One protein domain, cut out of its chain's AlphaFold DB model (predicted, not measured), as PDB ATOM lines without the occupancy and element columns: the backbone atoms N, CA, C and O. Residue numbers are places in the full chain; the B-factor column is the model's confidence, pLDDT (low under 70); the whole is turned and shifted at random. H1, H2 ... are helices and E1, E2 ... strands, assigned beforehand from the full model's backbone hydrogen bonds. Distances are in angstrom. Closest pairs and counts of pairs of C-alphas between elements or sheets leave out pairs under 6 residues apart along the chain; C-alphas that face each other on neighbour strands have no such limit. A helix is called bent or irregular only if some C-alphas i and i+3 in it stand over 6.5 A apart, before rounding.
ATOM      1  N   ILE A   2      -8.019  25.390 -55.643       24.69
ATOM      2  CA  ILE A   2      -8.048  25.549 -54.169       24.69
ATOM      3  C   ILE A   2      -8.700  24.341 -53.460       24.69
ATOM      4  O   ILE A   2      -8.182  23.859 -52.461       24.69
ATOM      5  N   LEU A   3      -9.770  23.771 -54.026       26.64
ATOM      6  CA  LEU A   3     -10.412  22.547 -53.508       26.64
ATOM      7  C   LEU A   3      -9.495  21.311 -53.545       26.64
ATOM      8  O   LEU A   3      -9.551  20.475 -52.648       26.64
ATOM      9  N   THR A   4      -8.608  21.211 -54.541       27.91
ATOM     10  CA  THR A   4      -7.572  20.170 -54.576       27.91
ATOM     11  C   THR A   4      -6.471  20.430 -53.546       27.91
ATOM     12  O   THR A   4      -6.012  19.477 -52.929       27.91
ATOM     13  N   LEU A   5      -6.109  21.690 -53.273       26.69
ATOM     14  CA  LEU A   5      -5.148  22.044 -52.216       26.69
ATOM     15  C   LEU A   5      -5.663  21.753 -50.796       26.69
ATOM     16  O   LEU A   5      -4.882  21.331 -49.947       26.69
ATOM     17  N   ILE A   6      -6.959  21.931 -50.530       31.08
ATOM     18  CA  ILE A   6      -7.545  21.642 -49.209       31.08
ATOM     19  C   ILE A   6      -7.647  20.125 -48.977       31.08
ATOM     20  O   ILE A   6      -7.257  19.656 -47.906       31.08
ATOM     21  N   ASN A   7      -8.060  19.357 -49.999       30.02
ATOM     22  CA  ASN A   7      -8.029  17.883 -49.986       30.02
ATOM     23  C   ASN A   7      -6.621  17.331 -49.726       30.02
ATOM     24  O   ASN A   7      -6.460  16.330 -49.035       30.02
ATOM     25  N   ILE A   8      -5.611  18.010 -50.266       33.12
ATOM     26  CA  ILE A   8      -4.203  17.727 -50.021       33.12
ATOM     27  C   ILE A   8      -3.862  18.086 -48.568       33.12
ATOM     28  O   ILE A   8      -3.407  17.211 -47.856       33.12
ATOM     29  N   SER A   9      -4.157  19.285 -48.056       30.48
ATOM     30  CA  SER A   9      -3.658  19.706 -46.731       30.48
ATOM     31  C   SER A   9      -4.179  18.896 -45.532       30.48
ATOM     32  O   SER A   9      -3.408  18.652 -44.607       30.48
ATOM     33  N   PHE A  10      -5.435  18.426 -45.543       36.12
ATOM     34  CA  PHE A  10      -5.992  17.669 -44.409       36.12
ATOM     35  C   PHE A  10      -5.544  16.199 -44.429       36.12
ATOM     36  O   PHE A  10      -5.117  15.663 -43.409       36.12
ATOM     37  N   GLY A  11      -5.542  15.572 -45.613       45.47
ATOM     38  CA  GLY A  11      -5.026  14.214 -45.796       45.47
ATOM     39  C   GLY A  11      -3.508  14.132 -45.623       45.47
ATOM     40  O   GLY A  11      -3.012  13.189 -45.020       45.47
ATOM     41  N   ILE A  12      -2.767  15.143 -46.086       46.47
ATOM     42  CA  ILE A  12      -1.316  15.268 -45.897       46.47
ATOM     43  C   ILE A  12      -0.987  15.589 -44.445       46.47
ATOM     44  O   ILE A  12      -0.087  14.966 -43.905       46.47
ATOM     45  N   GLY A  13      -1.704  16.490 -43.773       50.00
ATOM     46  CA  GLY A  13      -1.434  16.812 -42.370       50.00
ATOM     47  C   GLY A  13      -1.528  15.586 -41.455       50.00
ATOM     48  O   GLY A  13      -0.604  15.309 -40.687       50.00
ATOM     49  N   GLU A  14      -2.594  14.793 -41.589       56.44
ATOM     50  CA  GLU A  14      -2.756  13.551 -40.823       56.44
ATOM     51  C   GLU A  14      -1.803  12.437 -41.280       56.44
ATOM     52  O   GLU A  14      -1.288  11.689 -40.442       56.44
ATOM     53  N   PHE A  15      -1.516  12.338 -42.584       57.25
ATOM     54  CA  PHE A  15      -0.550  11.377 -43.122       57.25
ATOM     55  C   PHE A  15       0.872  11.670 -42.630       57.25
ATOM     56  O   PHE A  15       1.524  10.779 -42.093       57.25
ATOM     57  N   PHE A  16       1.329  12.921 -42.716       60.19
ATOM     58  CA  PHE A  16       2.639  13.348 -42.226       60.19
ATOM     59  C   PHE A  16       2.745  13.199 -40.710       60.19
ATOM     60  O   PHE A  16       3.758  12.695 -40.231       60.19
ATOM     61  N   SER A  17       1.694  13.544 -39.958       68.88
ATOM     62  CA  SER A  17       1.640  13.317 -38.506       68.88
ATOM     63  C   SER A  17       1.758  11.825 -38.156       68.88
ATOM     64  O   SER A  17       2.539  11.441 -37.284       68.88
ATOM     65  N   THR A  18       1.065  10.958 -38.900       77.00
ATOM     66  CA  THR A  18       1.114   9.499 -38.720       77.00
ATOM     67  C   THR A  18       2.487   8.915 -39.052       77.00
ATOM     68  O   THR A  18       3.050   8.162 -38.258       77.00
ATOM     69  N   THR A  19       3.049   9.257 -40.215       80.94
ATOM     70  CA  THR A  19       4.369   8.774 -40.636       80.94
ATOM     71  C   THR A  19       5.454   9.255 -39.680       80.94
ATOM     72  O   THR A  19       6.325   8.475 -39.303       80.94
ATOM     73  N   PHE A  20       5.376  10.508 -39.231       83.38
ATOM     74  CA  PHE A  20       6.295  11.064 -38.245       83.38
ATOM     75  C   PHE A  20       6.226  10.316 -36.907       83.38
ATOM     76  O   PHE A  20       7.265   9.923 -36.379       83.38
ATOM     77  N   LEU A  21       5.020  10.037 -36.397       82.81
ATOM     78  CA  LEU A  21       4.829   9.262 -35.168       82.81
ATOM     79  C   LEU A  21       5.436   7.852 -35.285       82.81
ATOM     80  O   LEU A  21       6.173   7.425 -34.397       82.81
ATOM     81  N   ILE A  22       5.174   7.149 -36.393       87.31
ATOM     82  CA  ILE A  22       5.740   5.814 -36.653       87.31
ATOM     83  C   ILE A  22       7.270   5.873 -36.689       87.31
ATOM     84  O   ILE A  22       7.929   5.044 -36.063       87.31
ATOM     85  N   LEU A  23       7.846   6.857 -37.385       89.75
ATOM     86  CA  LEU A  23       9.297   7.024 -37.479       89.75
ATOM     87  C   LEU A  23       9.934   7.314 -36.119       89.75
ATOM     88  O   LEU A  23      10.996   6.763 -35.831       89.75
ATOM     89  N   ILE A  24       9.294   8.118 -35.267       89.62
ATOM     90  CA  ILE A  24       9.762   8.357 -33.894       89.62
ATOM     91  C   ILE A  24       9.781   7.054 -33.096       89.62
ATOM     92  O   ILE A  24      10.802   6.730 -32.486       89.62
ATOM     93  N   ILE A  25       8.684   6.290 -33.119       90.38
ATOM     94  CA  ILE A  25       8.591   5.024 -32.378       90.38
ATOM     95  C   ILE A  25       9.654   4.042 -32.883       90.38
ATOM     96  O   ILE A  25      10.391   3.467 -32.085       90.38
ATOM     97  N   LEU A  26       9.800   3.895 -34.203       92.75
ATOM     98  CA  LEU A  26      10.819   3.030 -34.799       92.75
ATOM     99  C   LEU A  26      12.241   3.496 -34.483       92.75
ATOM    100  O   LEU A  26      13.103   2.657 -34.227       92.75
ATOM    101  N   SER A  27      12.495   4.805 -34.465       93.00
ATOM    102  CA  SER A  27      13.795   5.363 -34.082       93.00
ATOM    103  C   SER A  27      14.141   5.001 -32.639       93.00
ATOM    104  O   SER A  27      15.244   4.523 -32.367       93.00
ATOM    105  N   PHE A  28      13.174   5.116 -31.727       93.19
ATOM    106  CA  PHE A  28      13.334   4.694 -30.339       93.19
ATOM    107  C   PHE A  28      13.570   3.180 -30.212       93.19
ATOM    108  O   PHE A  28      14.507   2.756 -29.532       93.19
ATOM    109  N   CYS A  29      12.797   2.350 -30.916       94.12
ATOM    110  CA  CYS A  29      13.006   0.901 -30.942       94.12
ATOM    111  C   CYS A  29      14.397   0.535 -31.489       94.12
ATOM    112  O   CYS A  29      15.111  -0.279 -30.896       94.12
ATOM    113  N   ALA A  30      14.827   1.170 -32.581       93.12
ATOM    114  CA  ALA A  30      16.143   0.962 -33.173       93.12
ATOM    115  C   ALA A  30      17.266   1.400 -32.225       93.12
ATOM    116  O   ALA A  30      18.283   0.712 -32.115       93.12
ATOM    117  N   TYR A  31      17.073   2.509 -31.508       93.88
ATOM    118  CA  TYR A  31      17.981   2.949 -30.457       93.88
ATOM    119  C   TYR A  31      18.096   1.898 -29.347       93.88
ATOM    120  O   TYR A  31      19.211   1.475 -29.050       93.88
ATOM    121  N   LEU A  32      16.983   1.392 -28.803       91.94
ATOM    122  CA  LEU A  32      17.002   0.322 -27.796       91.94
ATOM    123  C   LEU A  32      17.723  -0.933 -28.299       91.94
ATOM    124  O   LEU A  32      18.566  -1.499 -27.601       91.94
ATOM    125  N   TYR A  33      17.460  -1.342 -29.540       92.81
ATOM    126  CA  TYR A  33      18.147  -2.481 -30.137       92.81
ATOM    127  C   TYR A  33      19.658  -2.237 -30.260       92.81
ATOM    128  O   TYR A  33      20.452  -3.126 -29.956       92.81
ATOM    129  N   ARG A  34      20.088  -1.028 -30.641       91.44
ATOM    130  CA  ARG A  34      21.513  -0.656 -30.640       91.44
ATOM    131  C   ARG A  34      22.096  -0.676 -29.227       91.44
ATOM    132  O   ARG A  34      23.161  -1.257 -29.045       91.44
ATOM    133  N   VAL A  35      21.388  -0.127 -28.233       90.38
ATOM    134  CA  VAL A  35      21.784  -0.147 -26.810       90.38
ATOM    135  C   VAL A  35      22.043  -1.575 -26.323       90.38
ATOM    136  O   VAL A  35      23.034  -1.817 -25.635       90.38
ATOM    137  N   SER A  36      21.229  -2.542 -26.756       89.69
ATOM    138  CA  SER A  36      21.403  -3.956 -26.395       89.69
ATOM    139  C   SER A  36      22.746  -4.557 -26.840       89.69
ATOM    140  O   SER A  36      23.197  -5.544 -26.263       89.69
ATOM    141  N   LYS A  37      23.402  -3.974 -27.855       89.75
ATOM    142  CA  LYS A  37      24.674  -4.470 -28.398       89.75
ATOM    143  C   LYS A  37      25.912  -3.911 -27.695       89.75
ATOM    144  O   LYS A  37      26.994  -4.433 -27.938       89.75
ATOM    145  N   TYR A  38      25.781  -2.891 -26.846       90.00
ATOM    146  CA  TYR A  38      26.931  -2.335 -26.129       90.00
ATOM    147  C   TYR A  38      27.376  -3.252 -24.986       90.00
ATOM    148  O   TYR A  38      26.553  -3.745 -24.214       90.00
ATOM    149  N   GLU A  39      28.692  -3.394 -24.820       82.69
ATOM    150  CA  GLU A  39      29.305  -4.237 -23.781       82.69
ATOM    151  C   GLU A  39      28.860  -3.860 -22.365       82.69
ATOM    152  O   GLU A  39      28.596  -4.733 -21.540       82.69
ATOM    153  N   LYS A  40      28.645  -2.562 -22.102       84.88
ATOM    154  CA  LYS A  40      28.131  -2.061 -20.815       84.88
ATOM    155  C   LYS A  40      26.819  -2.739 -20.381       84.88
ATOM    156  O   LYS A  40      26.558  -2.851 -19.186       84.88
ATOM    157  N   TYR A  41      26.003  -3.200 -21.329       83.00
ATOM    158  CA  TYR A  41      24.692  -3.804 -21.079       83.00
ATOM    159  C   TYR A  41      24.654  -5.310 -21.363       83.00
ATOM    160  O   TYR A  41      23.569  -5.873 -21.499       83.00
ATOM    161  N   GLN A  42      25.803  -5.994 -21.409       81.38
ATOM    162  CA  GLN A  42      25.891  -7.418 -21.758       81.38
ATOM    163  C   GLN A  42      24.953  -8.312 -20.924       81.38
ATOM    164  O   GLN A  42      24.337  -9.224 -21.471       81.38
ATOM    165  N   LYS A  43      24.760  -7.997 -19.633       81.75
ATOM    166  CA  LYS A  43      23.833  -8.713 -18.731       81.75
ATOM    167  C   LYS A  43      22.353  -8.586 -19.114       81.75
ATOM    168  O   LYS A  43      21.569  -9.468 -18.797       81.75
ATOM    169  N   PHE A  44      21.967  -7.503 -19.786       83.69
ATOM    170  CA  PHE A  44      20.579  -7.206 -20.162       83.69
ATOM    171  C   PHE A  44      20.354  -7.244 -21.676       83.69
ATOM    172  O   PHE A  44      19.274  -6.890 -22.145       83.69
ATOM    173  N   LYS A  45      21.356  -7.672 -22.454       87.06
ATOM    174  CA  LYS A  45      21.329  -7.673 -23.922       87.06
ATOM    175  C   LYS A  45      20.050  -8.302 -24.473       87.06
ATOM    176  O   LYS A  45      19.350  -7.675 -25.264       87.06
ATOM    177  N   TYR A  46      19.726  -9.516 -24.034       86.31
ATOM    178  CA  TYR A  46      18.547 -10.232 -24.520       86.31
ATOM    179  C   TYR A  46      17.245  -9.551 -24.099       86.31
ATOM    180  O   TYR A  46      16.350  -9.398 -24.918       86.31
ATOM    181  N   THR A  47      17.165  -9.054 -22.866       87.44
ATOM    182  CA  THR A  47      15.997  -8.327 -22.353       87.44
ATOM    183  C   THR A  47      15.723  -7.057 -23.151       87.44
ATOM    184  O   THR A  47      14.594  -6.828 -23.571       87.44
ATOM    185  N   ILE A  48      16.757  -6.249 -23.403       89.12
ATOM    186  CA  ILE A  48      16.642  -4.987 -24.144       89.12
ATOM    187  C   ILE A  48      16.303  -5.263 -25.617       89.12
ATOM    188  O   ILE A  48      15.470  -4.567 -26.199       89.12
ATOM    189  N   ALA A  49      16.899  -6.297 -26.220       90.25
ATOM    190  CA  ALA A  49      16.577  -6.706 -27.584       90.25
ATOM    191  C   ALA A  49      15.124  -7.199 -27.705       90.25
ATOM    192  O   ALA A  49      14.400  -6.744 -28.589       90.25
ATOM    193  N   CYS A  50      14.671  -8.065 -26.790       90.00
ATOM    194  CA  CYS A  50      13.290  -8.545 -26.739       90.00
ATOM    195  C   CYS A  50      12.295  -7.405 -26.495       90.00
ATOM    196  O   CYS A  50      11.252  -7.371 -27.141       90.00
ATOM    197  N   LEU A  51      12.628  -6.443 -25.628       90.19
ATOM    198  CA  LEU A  51      11.817  -5.246 -25.404       90.19
ATOM    199  C   LEU A  51      11.691  -4.405 -26.681       90.19
ATOM    200  O   LEU A  51      10.591  -3.997 -27.032       90.19
ATOM    201  N   SER A  52      12.788  -4.179 -27.407       92.88
ATOM    202  CA  SER A  52      12.753  -3.449 -28.682       92.88
ATOM    203  C   SER A  52      11.860  -4.140 -29.724       92.88
ATOM    204  O   SER A  52      11.039  -3.486 -30.376       92.88
ATOM    205  N   ILE A  53      11.966  -5.468 -29.847       91.56
ATOM    206  CA  ILE A  53      11.117  -6.268 -30.745       91.56
ATOM    207  C   ILE A  53       9.648  -6.174 -30.318       91.56
ATOM    208  O   ILE A  53       8.789  -5.888 -31.149       91.56
ATOM    209  N   MET A  54       9.364  -6.357 -29.027       91.06
ATOM    210  CA  MET A  54       8.015  -6.266 -28.467       91.06
ATOM    211  C   MET A  54       7.387  -4.895 -28.722       91.06
ATOM    212  O   MET A  54       6.271  -4.837 -29.228       91.06
ATOM    213  N   LEU A  55       8.114  -3.803 -28.468       91.19
ATOM    214  CA  LEU A  55       7.634  -2.445 -28.728       91.19
ATOM    215  C   LEU A  55       7.379  -2.206 -30.218       91.19
ATOM    216  O   LEU A  55       6.368  -1.611 -30.576       91.19
ATOM    217  N   THR A  56       8.248  -2.709 -31.098       92.94
ATOM    218  CA  THR A  56       8.060  -2.593 -32.554       92.94
ATOM    219  C   THR A  56       6.799  -3.327 -33.005       92.94
ATOM    220  O   THR A  56       5.990  -2.780 -33.755       92.94
ATOM    221  N   LEU A  57       6.597  -4.551 -32.519       92.31
ATOM    222  CA  LEU A  57       5.413  -5.336 -32.841       92.31
ATOM    223  C   LEU A  57       4.144  -4.666 -32.299       92.31
ATOM    224  O   LEU A  57       3.212  -4.420 -33.061       92.31
ATOM    225  N   HIS A  58       4.132  -4.315 -31.012       90.56
ATOM    226  CA  HIS A  58       2.961  -3.792 -30.309       90.56
ATOM    227  C   HIS A  58       2.544  -2.390 -30.759       90.56
ATOM    228  O   HIS A  58       1.357  -2.109 -30.885       90.56
ATOM    229  N   LEU A  59       3.516  -1.499 -30.971       91.00
ATOM    230  CA  LEU A  59       3.251  -0.083 -31.221       91.00
ATOM    231  C   LEU A  59       3.246   0.276 -32.700       91.00
ATOM    232  O   LEU A  59       2.773   1.354 -33.030       91.00
ATOM    233  N   VAL A  60       3.768  -0.579 -33.584       91.38
ATOM    234  CA  VAL A  60       3.833  -0.287 -35.024       91.38
ATOM    235  C   VAL A  60       3.133  -1.366 -35.835       91.38
ATOM    236  O   VAL A  60       2.164  -1.063 -36.528       91.38
ATOM    237  N   VAL A  61       3.585  -2.619 -35.738       91.69
ATOM    238  CA  VAL A  61       3.111  -3.692 -36.629       91.69
ATOM    239  C   VAL A  61       1.637  -4.016 -36.394       91.69
ATOM    240  O   VAL A  61       0.855  -3.974 -37.339       91.69
ATOM    241  N   PHE A  62       1.224  -4.297 -35.157       91.69
ATOM    242  CA  PHE A  62      -0.169  -4.650 -34.866       91.69
ATOM    243  C   PHE A  62      -1.161  -3.505 -35.123       91.69
ATOM    244  O   PHE A  62      -2.136  -3.750 -35.835       91.69
ATOM    245  N   PRO A  63      -0.921  -2.256 -34.672       90.12
ATOM    246  CA  PRO A  63      -1.776  -1.129 -35.031       90.12
ATOM    247  C   PRO A  63      -1.896  -0.957 -36.547       90.12
ATOM    248  O   PRO A  63      -2.991  -0.730 -37.052       90.12
ATOM    249  N   PHE A  64      -0.800  -1.119 -37.295       88.81
ATOM    250  CA  PHE A  64      -0.832  -1.041 -38.754       88.81
ATOM    251  C   PHE A  64      -1.696  -2.145 -39.382       88.81
ATOM    252  O   PHE A  64      -2.538  -1.853 -40.234       88.81
ATOM    253  N   LEU A  65      -1.545  -3.396 -38.935       90.69
ATOM    254  CA  LEU A  65      -2.375  -4.512 -39.398       90.69
ATOM    255  C   LEU A  65      -3.856  -4.291 -39.069       90.69
ATOM    256  O   LEU A  65      -4.710  -4.523 -39.922       90.69
ATOM    257  N   TYR A  66      -4.173  -3.772 -37.882       89.31
ATOM    258  CA  TYR A  66      -5.548  -3.451 -37.510       89.31
ATOM    259  C   TYR A  66      -6.162  -2.347 -38.381       89.31
ATOM    260  O   TYR A  66      -7.321  -2.470 -38.771       89.31
ATOM    261  N   ILE A  67      -5.403  -1.310 -38.760       86.62
ATOM    262  CA  ILE A  67      -5.881  -0.297 -39.722       86.62
ATOM    263  C   ILE A  67      -6.200  -0.948 -41.064       86.62
ATOM    264  O   ILE A  67      -7.243  -0.659 -41.642       86.62
ATOM    265  N   LEU A  68      -5.309  -1.803 -41.579       86.56
ATOM    266  CA  LEU A  68      -5.537  -2.484 -42.856       86.56
ATOM    267  C   LEU A  68      -6.820  -3.318 -42.816       86.56
ATOM    268  O   LEU A  68      -7.604  -3.279 -43.759       86.56
ATOM    269  N   MET A  69      -7.068  -4.012 -41.705       86.62
ATOM    270  CA  MET A  69      -8.308  -4.756 -41.507       86.62
ATOM    271  C   MET A  69      -9.534  -3.845 -41.480       86.62
ATOM    272  O   MET A  69     -10.488  -4.117 -42.195       86.62
ATOM    273  N   LEU A  70      -9.492  -2.745 -40.726       81.81
ATOM    274  CA  LEU A  70     -10.602  -1.788 -40.639       81.81
ATOM    275  C   LEU A  70     -10.882  -1.070 -41.962       81.81
ATOM    276  O   LEU A  70     -12.026  -0.719 -42.231       81.81
ATOM    277  N   LYS A  71      -9.856  -0.862 -42.796       80.50
ATOM    278  CA  LYS A  71     -10.015  -0.307 -44.147       80.50
ATOM    279  C   LYS A  71     -10.674  -1.286 -45.115       80.50
ATOM    280  O   LYS A  71     -11.399  -0.848 -46.001       80.50
ATOM    281  N   ASN A  72     -10.408  -2.581 -44.963       81.62
ATOM    282  CA  ASN A  72     -10.987  -3.617 -45.817       81.62
ATOM    283  C   ASN A  72     -12.399  -4.006 -45.362       81.62
ATOM    284  O   ASN A  72     -13.290  -4.159 -46.192       81.62
ATOM    285  N   ASP A  73     -12.598  -4.153 -44.054       81.75
ATOM    286  CA  ASP A  73     -13.878  -4.466 -43.428       81.75
ATOM    287  C   ASP A  73     -14.020  -3.689 -42.105       81.75
ATOM    288  O   ASP A  73     -13.497  -4.114 -41.064       81.75
ATOM    289  N   PRO A  74     -14.751  -2.560 -42.112       77.81
ATOM    290  CA  PRO A  74     -14.940  -1.743 -40.922       77.81
ATOM    291  C   PRO A  74     -15.737  -2.417 -39.802       77.81
ATOM    292  O   PRO A  74     -15.704  -1.927 -38.676       77.81
ATOM    293  N   ALA A  75     -16.447  -3.514 -40.087       81.06
ATOM    294  CA  ALA A  75     -17.151  -4.306 -39.082       81.06
ATOM    295  C   ALA A  75     -16.234  -5.341 -38.401       81.06
ATOM    296  O   ALA A  75     -16.691  -6.097 -37.547       81.06
ATOM    297  N   THR A 216      -7.344   6.007 -38.433       76.50
ATOM    298  CA  THR A 216      -5.943   6.313 -38.701       76.50
ATOM    299  C   THR A 216      -5.080   5.634 -37.646       76.50
ATOM    300  O   THR A 216      -5.562   5.165 -36.614       76.50
ATOM    301  N   PHE A 217      -3.773   5.593 -37.876       78.56
ATOM    302  CA  PHE A 217      -2.849   5.026 -36.897       78.56
ATOM    303  C   PHE A 217      -2.902   5.779 -35.571       78.56
ATOM    304  O   PHE A 217      -2.963   5.155 -34.517       78.56
ATOM    305  N   ALA A 218      -2.961   7.111 -35.618       76.25
ATOM    306  CA  ALA A 218      -3.054   7.937 -34.423       76.25
ATOM    307  C   ALA A 218      -4.358   7.700 -33.641       76.25
ATOM    308  O   ALA A 218      -4.342   7.741 -32.412       76.25
ATOM    309  N   THR A 219      -5.480   7.439 -34.323       76.06
ATOM    310  CA  THR A 219      -6.756   7.161 -33.645       76.06
ATOM    311  C   THR A 219      -6.854   5.729 -33.133       76.06
ATOM    312  O   THR A 219      -7.479   5.518 -32.098       76.06
ATOM    313  N   LEU A 220      -6.210   4.763 -33.794       81.69
ATOM    314  CA  LEU A 220      -6.268   3.348 -33.424       81.69
ATOM    315  C   LEU A 220      -5.212   2.929 -32.393       81.69
ATOM    316  O   LEU A 220      -5.462   2.026 -31.597       81.69
ATOM    317  N   LEU A 221      -4.043   3.578 -32.375       83.94
ATOM    318  CA  LEU A 221      -2.930   3.220 -31.493       83.94
ATOM    319  C   LEU A 221      -3.336   3.126 -30.006       83.94
ATOM    320  O   LEU A 221      -3.007   2.113 -29.391       83.94
ATOM    321  N   PRO A 222      -4.105   4.070 -29.419       79.44
ATOM    322  CA  PRO A 222      -4.564   3.942 -28.034       79.44
ATOM    323  C   PRO A 222      -5.417   2.690 -27.793       79.44
ATOM    324  O   PRO A 222      -5.277   2.036 -26.759       79.44
ATOM    325  N   TYR A 223      -6.258   2.307 -28.758       80.50
ATOM    326  CA  TYR A 223      -7.059   1.083 -28.675       80.50
ATOM    327  C   TYR A 223      -6.181  -0.161 -28.760       80.50
ATOM    328  O   TYR A 223      -6.332  -1.048 -27.932       80.50
ATOM    329  N   SER A 224      -5.212  -0.189 -29.679       83.56
ATOM    330  CA  SER A 224      -4.264  -1.301 -29.813       83.56
ATOM    331  C   SER A 224      -3.350  -1.470 -28.593       83.56
ATOM    332  O   SER A 224      -2.970  -2.590 -28.273       83.56
ATOM    333  N   ILE A 225      -2.987  -0.380 -27.908       81.44
ATOM    334  CA  ILE A 225      -2.223  -0.442 -26.651       81.44
ATOM    335  C   ILE A 225      -3.121  -0.954 -25.521       81.44
ATOM    336  O   ILE A 225      -2.753  -1.848 -24.760       81.44
ATOM    337  N   SER A 226      -4.325  -0.390 -25.412       77.12
ATOM    338  CA  SER A 226      -5.260  -0.723 -24.335       77.12
ATOM    339  C   SER A 226      -5.938  -2.084 -24.504       77.12
ATOM    340  O   SER A 226      -6.431  -2.627 -23.520       77.12
ATOM    341  N   SER A 227      -5.926  -2.684 -25.701       71.25
ATOM    342  CA  SER A 227      -6.590  -3.964 -25.983       71.25
ATOM    343  C   SER A 227      -6.116  -5.090 -25.062       71.25
ATOM    344  O   SER A 227      -6.874  -5.998 -24.742       71.25
ATOM    345  N   ILE A 228      -4.877  -5.006 -24.578       70.56
ATOM    346  CA  ILE A 228      -4.299  -5.976 -23.644       70.56
ATOM    347  C   ILE A 228      -4.885  -5.836 -22.227       70.56
ATOM    348  O   ILE A 228      -4.925  -6.814 -21.489       70.56
ATOM    349  N   PHE A 229      -5.365  -4.648 -21.845       66.81
ATOM    350  CA  PHE A 229      -5.715  -4.322 -20.458       66.81
ATOM    351  C   PHE A 229      -7.198  -4.018 -20.222       66.81
ATOM    352  O   PHE A 229      -7.694  -4.280 -19.131       66.81
ATOM    353  N   THR A 230      -7.910  -3.440 -21.194       65.25
ATOM    354  CA  THR A 230      -9.226  -2.825 -20.937       65.25
ATOM    355  C   THR A 230     -10.376  -3.398 -21.761       65.25
ATOM    356  O   THR A 230     -11.523  -3.048 -21.502       65.25
ATOM    357  N   GLY A 231     -10.119  -4.269 -22.746       67.56
ATOM    358  CA  GLY A 231     -11.182  -4.824 -23.600       67.56
ATOM    359  C   GLY A 231     -11.944  -3.762 -24.410       67.56
ATOM    360  O   GLY A 231     -13.086  -3.983 -24.807       67.56
ATOM    361  N   ASN A 232     -11.326  -2.599 -24.653       74.38
ATOM    362  CA  ASN A 232     -11.926  -1.481 -25.397       74.38
ATOM    363  C   ASN A 232     -12.057  -1.749 -26.908       74.38
ATOM    364  O   ASN A 232     -12.618  -0.929 -27.633       74.38
ATOM    365  N   MET A 233     -11.522  -2.871 -27.385       84.25
ATOM    366  CA  MET A 233     -11.540  -3.313 -28.773       84.25
ATOM    367  C   MET A 233     -11.835  -4.813 -28.782       84.25
ATOM    368  O   MET A 233     -11.062  -5.591 -28.227       84.25
ATOM    369  N   SER A 234     -12.937  -5.205 -29.411       85.00
ATOM    370  CA  SER A 234     -13.398  -6.588 -29.511       85.00
ATOM    371  C   SER A 234     -13.378  -7.033 -30.974       85.00
ATOM    372  O   SER A 234     -14.020  -6.389 -31.804       85.00
ATOM    373  N   PRO A 235     -12.665  -8.111 -31.335       88.50
ATOM    374  CA  PRO A 235     -12.721  -8.664 -32.687       88.50
ATOM    375  C   PRO A 235     -14.082  -9.320 -32.970       88.50
ATOM    376  O   PRO A 235     -14.541 -10.159 -32.200       88.50
ATOM    377  N   LEU A 236     -14.709  -8.979 -34.097       88.06
ATOM    378  CA  LEU A 236     -15.992  -9.554 -34.529       88.06
ATOM    379  C   LEU A 236     -15.825 -10.583 -35.650       88.06
ATOM    380  O   LEU A 236     -16.522 -11.594 -35.674       88.06
ATOM    381  N   THR A 237     -14.889 -10.359 -36.574       89.75
ATOM    382  CA  THR A 237     -14.677 -11.270 -37.709       89.75
ATOM    383  C   THR A 237     -13.676 -12.382 -37.369       89.75
ATOM    384  O   THR A 237     -12.818 -12.199 -36.497       89.75
ATOM    385  N   PRO A 238     -13.724 -13.550 -38.043       90.19
ATOM    386  CA  PRO A 238     -12.776 -14.640 -37.794       90.19
ATOM    387  C   PRO A 238     -11.315 -14.212 -37.977       90.19
ATOM    388  O   PRO A 238     -10.464 -14.524 -37.149       90.19
ATOM    389  N   MET A 239     -11.031 -13.424 -39.019       89.81
ATOM    390  CA  MET A 239      -9.683 -12.906 -39.260       89.81
ATOM    391  C   MET A 239      -9.245 -11.931 -38.158       89.81
ATOM    392  O   MET A 239      -8.097 -11.982 -37.715       89.81
ATOM    393  N   ALA A 240     -10.157 -11.073 -37.681       90.19
ATOM    394  CA  ALA A 240      -9.867 -10.136 -36.599       90.19
ATOM    395  C   ALA A 240      -9.546 -10.891 -35.308       90.19
ATOM    396  O   ALA A 240      -8.595 -10.541 -34.617       90.19
ATOM    397  N   ASN A 241     -10.284 -11.968 -35.030       90.94
ATOM    398  CA  ASN A 241     -10.058 -12.839 -33.880       90.94
ATOM    399  C   ASN A 241      -8.685 -13.515 -33.930       90.94
ATOM    400  O   ASN A 241      -7.972 -13.524 -32.925       90.94
ATOM    401  N   ILE A 242      -8.282 -14.033 -35.093       91.88
ATOM    402  CA  ILE A 242      -6.961 -14.649 -35.277       91.88
ATOM    403  C   ILE A 242      -5.860 -13.621 -35.012       91.88
ATOM    404  O   ILE A 242      -4.976 -13.868 -34.191       91.88
ATOM    405  N   LEU A 243      -5.926 -12.455 -35.660       91.31
ATOM    406  CA  LEU A 243      -4.911 -11.418 -35.491       91.31
ATOM    407  C   LEU A 243      -4.851 -10.915 -34.043       91.31
ATOM    408  O   LEU A 243      -3.762 -10.780 -33.492       91.31
ATOM    409  N   TYR A 244      -6.009 -10.681 -33.423       90.31
ATOM    410  CA  TYR A 244      -6.114 -10.238 -32.035       90.31
ATOM    411  C   TYR A 244      -5.526 -11.263 -31.059       90.31
ATOM    412  O   TYR A 244      -4.799 -10.900 -30.136       90.31
ATOM    413  N   THR A 245      -5.767 -12.553 -31.299       90.50
ATOM    414  CA  THR A 245      -5.206 -13.643 -30.489       90.50
ATOM    415  C   THR A 245      -3.691 -13.731 -30.652       90.50
ATOM    416  O   THR A 245      -2.974 -13.799 -29.655       90.50
ATOM    417  N   ILE A 246      -3.181 -13.675 -31.889       90.88
ATOM    418  CA  ILE A 246      -1.734 -13.660 -32.160       90.88
ATOM    419  C   ILE A 246      -1.085 -12.462 -31.468       90.88
ATOM    420  O   ILE A 246      -0.055 -12.616 -30.813       90.88
ATOM    421  N   HIS A 247      -1.704 -11.285 -31.572       91.00
ATOM    422  CA  HIS A 247      -1.240 -10.087 -30.890       91.00
ATOM    423  C   HIS A 247      -1.140 -10.311 -29.382       91.00
ATOM    424  O   HIS A 247      -0.076 -10.099 -28.799       91.00
ATOM    425  N   TYR A 248      -2.207 -10.811 -28.763       88.31
ATOM    426  CA  TYR A 248      -2.237 -11.067 -27.329       88.31
ATOM    427  C   TYR A 248      -1.151 -12.061 -26.897       88.31
ATOM    428  O   TYR A 248      -0.382 -11.769 -25.983       88.31
ATOM    429  N   VAL A 249      -1.021 -13.197 -27.590       88.81
ATOM    430  CA  VAL A 249      -0.024 -14.233 -27.273       88.81
ATOM    431  C   VAL A 249       1.398 -13.693 -27.398       88.81
ATOM    432  O   VAL A 249       2.196 -13.847 -26.476       88.81
ATOM    433  N   VAL A 250       1.723 -13.021 -28.505       87.62
ATOM    434  CA  VAL A 250       3.072 -12.488 -28.748       87.62
ATOM    435  C   VAL A 250       3.464 -11.481 -27.669       87.62
ATOM    436  O   VAL A 250       4.566 -11.558 -27.121       87.62
ATOM    437  N   ILE A 251       2.565 -10.556 -27.327       85.44
ATOM    438  CA  ILE A 251       2.877  -9.519 -26.345       85.44
ATOM    439  C   ILE A 251       2.913 -10.072 -24.929       85.44
ATOM    440  O   ILE A 251       3.813  -9.716 -24.172       85.44
ATOM    441  N   TYR A 252       1.999 -10.971 -24.578       85.31
ATOM    442  CA  TYR A 252       1.980 -11.576 -23.253       85.31
ATOM    443  C   TYR A 252       3.224 -12.446 -23.025       85.31
ATOM    444  O   TYR A 252       3.906 -12.283 -22.014       85.31
ATOM    445  N   CYS A 253       3.598 -13.297 -23.989       86.12
ATOM    446  CA  CYS A 253       4.780 -14.156 -23.879       86.12
ATOM    447  C   CYS A 253       6.087 -13.353 -23.808       86.12
ATOM    448  O   CYS A 253       6.909 -13.598 -22.922       86.12
ATOM    449  N   ILE A 254       6.290 -12.379 -24.705       85.81
ATOM    450  CA  ILE A 254       7.529 -11.586 -24.708       85.81
ATOM    451  C   ILE A 254       7.548 -10.611 -23.523       85.81
ATOM    452  O   ILE A 254       8.575 -10.466 -22.860       85.81
ATOM    453  N   GLY A 255       6.415  -9.973 -23.222       81.69
ATOM    454  CA  GLY A 255       6.278  -9.014 -22.129       81.69
ATOM    455  C   GLY A 255       6.538  -9.641 -20.762       81.69
ATOM    456  O   GLY A 255       7.350  -9.118 -19.998       81.69
ATOM    457  N   ILE A 256       5.934 -10.798 -20.474       85.00
ATOM    458  CA  ILE A 256       6.195 -11.532 -19.228       85.00
ATOM    459  C   ILE A 256       7.640 -12.007 -19.161       85.00
ATOM    460  O   ILE A 256       8.259 -11.874 -18.110       85.00
ATOM    461  N   GLY A 257       8.206 -12.512 -20.261       85.38
ATOM    462  CA  GLY A 257       9.607 -12.934 -20.287       85.38
ATOM    463  C   GLY A 257      10.566 -11.794 -19.929       85.38
ATOM    464  O   GLY A 257      11.458 -11.962 -19.096       85.38
ATOM    465  N   VAL A 258      10.344 -10.607 -20.502       85.25
ATOM    466  CA  VAL A 258      11.116  -9.393 -20.194       85.25
ATOM    467  C   VAL A 258      10.931  -8.973 -18.732       85.25
ATOM    468  O   VAL A 258      11.919  -8.692 -18.049       85.25
ATOM    469  N   PHE A 259       9.690  -8.968 -18.236       85.44
ATOM    470  CA  PHE A 259       9.373  -8.582 -16.861       85.44
ATOM    471  C   PHE A 259       9.984  -9.534 -15.827       85.44
ATOM    472  O   PHE A 259      10.663  -9.083 -14.904       85.44
ATOM    473  N   LEU A 260       9.802 -10.846 -15.997       87.75
ATOM    474  CA  LEU A 260      10.355 -11.863 -15.102       87.75
ATOM    475  C   LEU A 260      11.879 -11.804 -15.071       87.75
ATOM    476  O   LEU A 260      12.461 -11.838 -13.992       87.75
ATOM    477  N   HIS A 261      12.531 -11.649 -16.226       86.44
ATOM    478  CA  HIS A 261      13.983 -11.499 -16.269       86.44
ATOM    479  C   HIS A 261      14.445 -10.264 -15.486       86.44
ATOM    480  O   HIS A 261      15.413 -10.329 -14.731       86.44
ATOM    481  N   PHE A 262      13.756  -9.130 -15.636       84.62
ATOM    482  CA  PHE A 262      14.078  -7.929 -14.869       84.62
ATOM    483  C   PHE A 262      13.888  -8.151 -13.361       84.62
ATOM    484  O   PHE A 262      14.745  -7.761 -12.569       84.62
ATOM    485  N   LEU A 263      12.804  -8.814 -12.962       87.06
ATOM    486  CA  LEU A 263      12.500  -9.112 -11.565       87.06
ATOM    487  C   LEU A 263      13.539 -10.053 -10.935       87.06
ATOM    488  O   LEU A 263      14.059  -9.742  -9.865       87.06
ATOM    489  N   ILE A 264      13.901 -11.142 -11.620       87.81
ATOM    490  CA  ILE A 264      14.928 -12.097 -11.173       87.81
ATOM    491  C   ILE A 264      16.264 -11.378 -10.963       87.81
ATOM    492  O   ILE A 264      16.843 -11.460  -9.883       87.81
ATOM    493  N   MET A 265      16.708 -10.592 -11.948       82.19
ATOM    494  CA  MET A 265      17.982  -9.870 -11.869       82.19
ATOM    495  C   MET A 265      18.032  -8.870 -10.707       82.19
ATOM    496  O   MET A 265      19.060  -8.739 -10.042       82.19
ATOM    497  N   ASN A 266      16.936  -8.153 -10.441       83.50
ATOM    498  CA  ASN A 266      16.885  -7.207  -9.325       83.50
ATOM    499  C   ASN A 266      16.823  -7.917  -7.965       83.50
ATOM    500  O   ASN A 266      17.476  -7.477  -7.020       83.50
ATOM    501  N   LEU A 267      16.095  -9.033  -7.861       87.31
ATOM    502  CA  LEU A 267      16.069  -9.844  -6.641       87.31
ATOM    503  C   LEU A 267      17.445 -10.439  -6.327       87.31
ATOM    504  O   LEU A 267      17.884 -10.369  -5.180       87.31
ATOM    505  N   GLU A 268      18.160 -10.957  -7.328       85.81
ATOM    506  CA  GLU A 268      19.526 -11.463  -7.157       85.81
ATOM    507  C   GLU A 268      20.487 -10.384  -6.645       85.81
ATOM    508  O   GLU A 268      21.282 -10.647  -5.741       85.81
ATOM    509  N   LEU A 269      20.390  -9.156  -7.168       80.38
ATOM    510  CA  LEU A 269      21.182  -8.019  -6.686       80.38
ATOM    511  C   LEU A 269      20.881  -7.693  -5.217       80.38
ATOM    512  O   LEU A 269      21.809  -7.510  -4.428       80.38
ATOM    513  N   ILE A 270      19.603  -7.668  -4.826       81.62
ATOM    514  CA  ILE A 270      19.189  -7.411  -3.438       81.62
ATOM    515  C   ILE A 270      19.690  -8.518  -2.501       81.62
ATOM    516  O   ILE A 270      20.217  -8.227  -1.428       81.62
ATOM    517  N   ILE A 271      19.556  -9.789  -2.898       82.31
ATOM    518  CA  ILE A 271      20.013 -10.936  -2.101       82.31
ATOM    519  C   ILE A 271      21.535 -10.903  -1.935       82.31
ATOM    520  O   ILE A 271      22.035 -11.152  -0.838       82.31
ATOM    521  N   ARG A 272      22.278 -10.575  -2.996       77.56
ATOM    522  CA  ARG A 272      23.741 -10.489  -2.955       77.56
ATOM    523  C   ARG A 272      24.224  -9.355  -2.048       77.56
ATOM    524  O   ARG A 272      25.144  -9.579  -1.272       77.56
ATOM    525  N   ASN A 273      23.564  -8.197  -2.081       75.75
ATOM    526  CA  ASN A 273      23.888  -7.069  -1.202       75.75
ATOM    527  C   ASN A 273      23.565  -7.333   0.277       75.75
ATOM    528  O   ASN A 273      24.177  -6.716   1.133       75.75
ATOM    529  N   LYS A 274      22.625  -8.236   0.594       71.06
ATOM    530  CA  LYS A 274      22.337  -8.644   1.983       71.06
ATOM    531  C   LYS A 274      23.311  -9.688   2.547       71.06
ATOM    532  O   LYS A 274      23.300  -9.916   3.751       71.06
ATOM    533  N   LYS A 275      24.069 -10.377   1.688       66.06
ATOM    534  CA  LYS A 275      25.039 -11.418   2.078       66.06
ATOM    535  C   LYS A 275      26.482 -10.902   2.174       66.06
ATOM    536  O   LYS A 275      27.339 -11.662   2.616       66.06
ATOM    537  N   SER A 276      26.742  -9.676   1.712       51.66
ATOM    538  CA  SER A 276      28.018  -8.964   1.860       51.66
ATOM    539  C   SER A 276      27.993  -8.066   3.086       51.66
ATOM    540  O   SER A 276      29.111  -7.729   3.528       51.66
TER     541      SER A 276
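This is residues 2 to 75 and 216 to 276 of the 276 residues of an uncharacterized protein of Chryseobacterium nakagawai (UniProt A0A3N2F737). Three long helices make a loose row, with H2 in the middle, H1 on one side of it and H4 on the other, and the short H3 packs on H2. Each neighbour runs opposite to H2, and residues 2 to 13 of H1 and residues 266 to 276, of which 266 to 275 belong to H4, stick out and make much of the length. The printed part has 135 residues, with helices H1, H2 and H3, strand E1, then helix H4; the class is mostly helix. It is loose, with a radius of gyration of the C-alphas of 19.4 A and spans of 74 by 35 by 19 A.

H1, residues 2 to 36, forms a helical hairpin with H2, residues 39 to 72: they touch through residues 22 to 36 of H1 alone, closest at the C-alphas of Ser 36 and Lys 45, 4.5 A, at a shallow tilt of 26 degrees. H2, the hub, has a kink of 70 degrees near residue 46 and is irregular, C-alphas 40 and 43 being 8.2 A apart. H3, residues 217 to 226, is only just irregular, with C-alphas 219 and 222 6.8 A apart. It touches residues 58 to 67 of H2 alone, closest at the C-alphas of Pro 63 and Leu 221, 5.7 A, at a steep tilt of 62 degrees. H4, residues 238 to 275, touches H2 at a shallow tilt of 19 degrees, opposite ways, closest at the C-alphas of Thr 47 and Val 258, 5.4 A. H1 and H4 are apart. Every O i to N i+4 pair is within hydrogen-bond range in H4, against 30 of 31 in H1, 24 of 30 in H2 and 4 of 6 in H3.

H1 begins at C-alpha 2 (-8.048, 25.549, -54.169) and is 50.1 A long, H2 45.9 A. E1, residues 233 to 235, pairs with no named strand. H4, 55.0 A, ends at C-alpha 275 (25.039, -11.418, 2.078).

Residues 76 to 215 are not printed, and C-alphas 75 and 216 are 15.4 A apart across the cut. Of the links that are printed whole, none is long. Residues 2 to 17, 229 to 231 and 275 to 276 have pLDDT under 70.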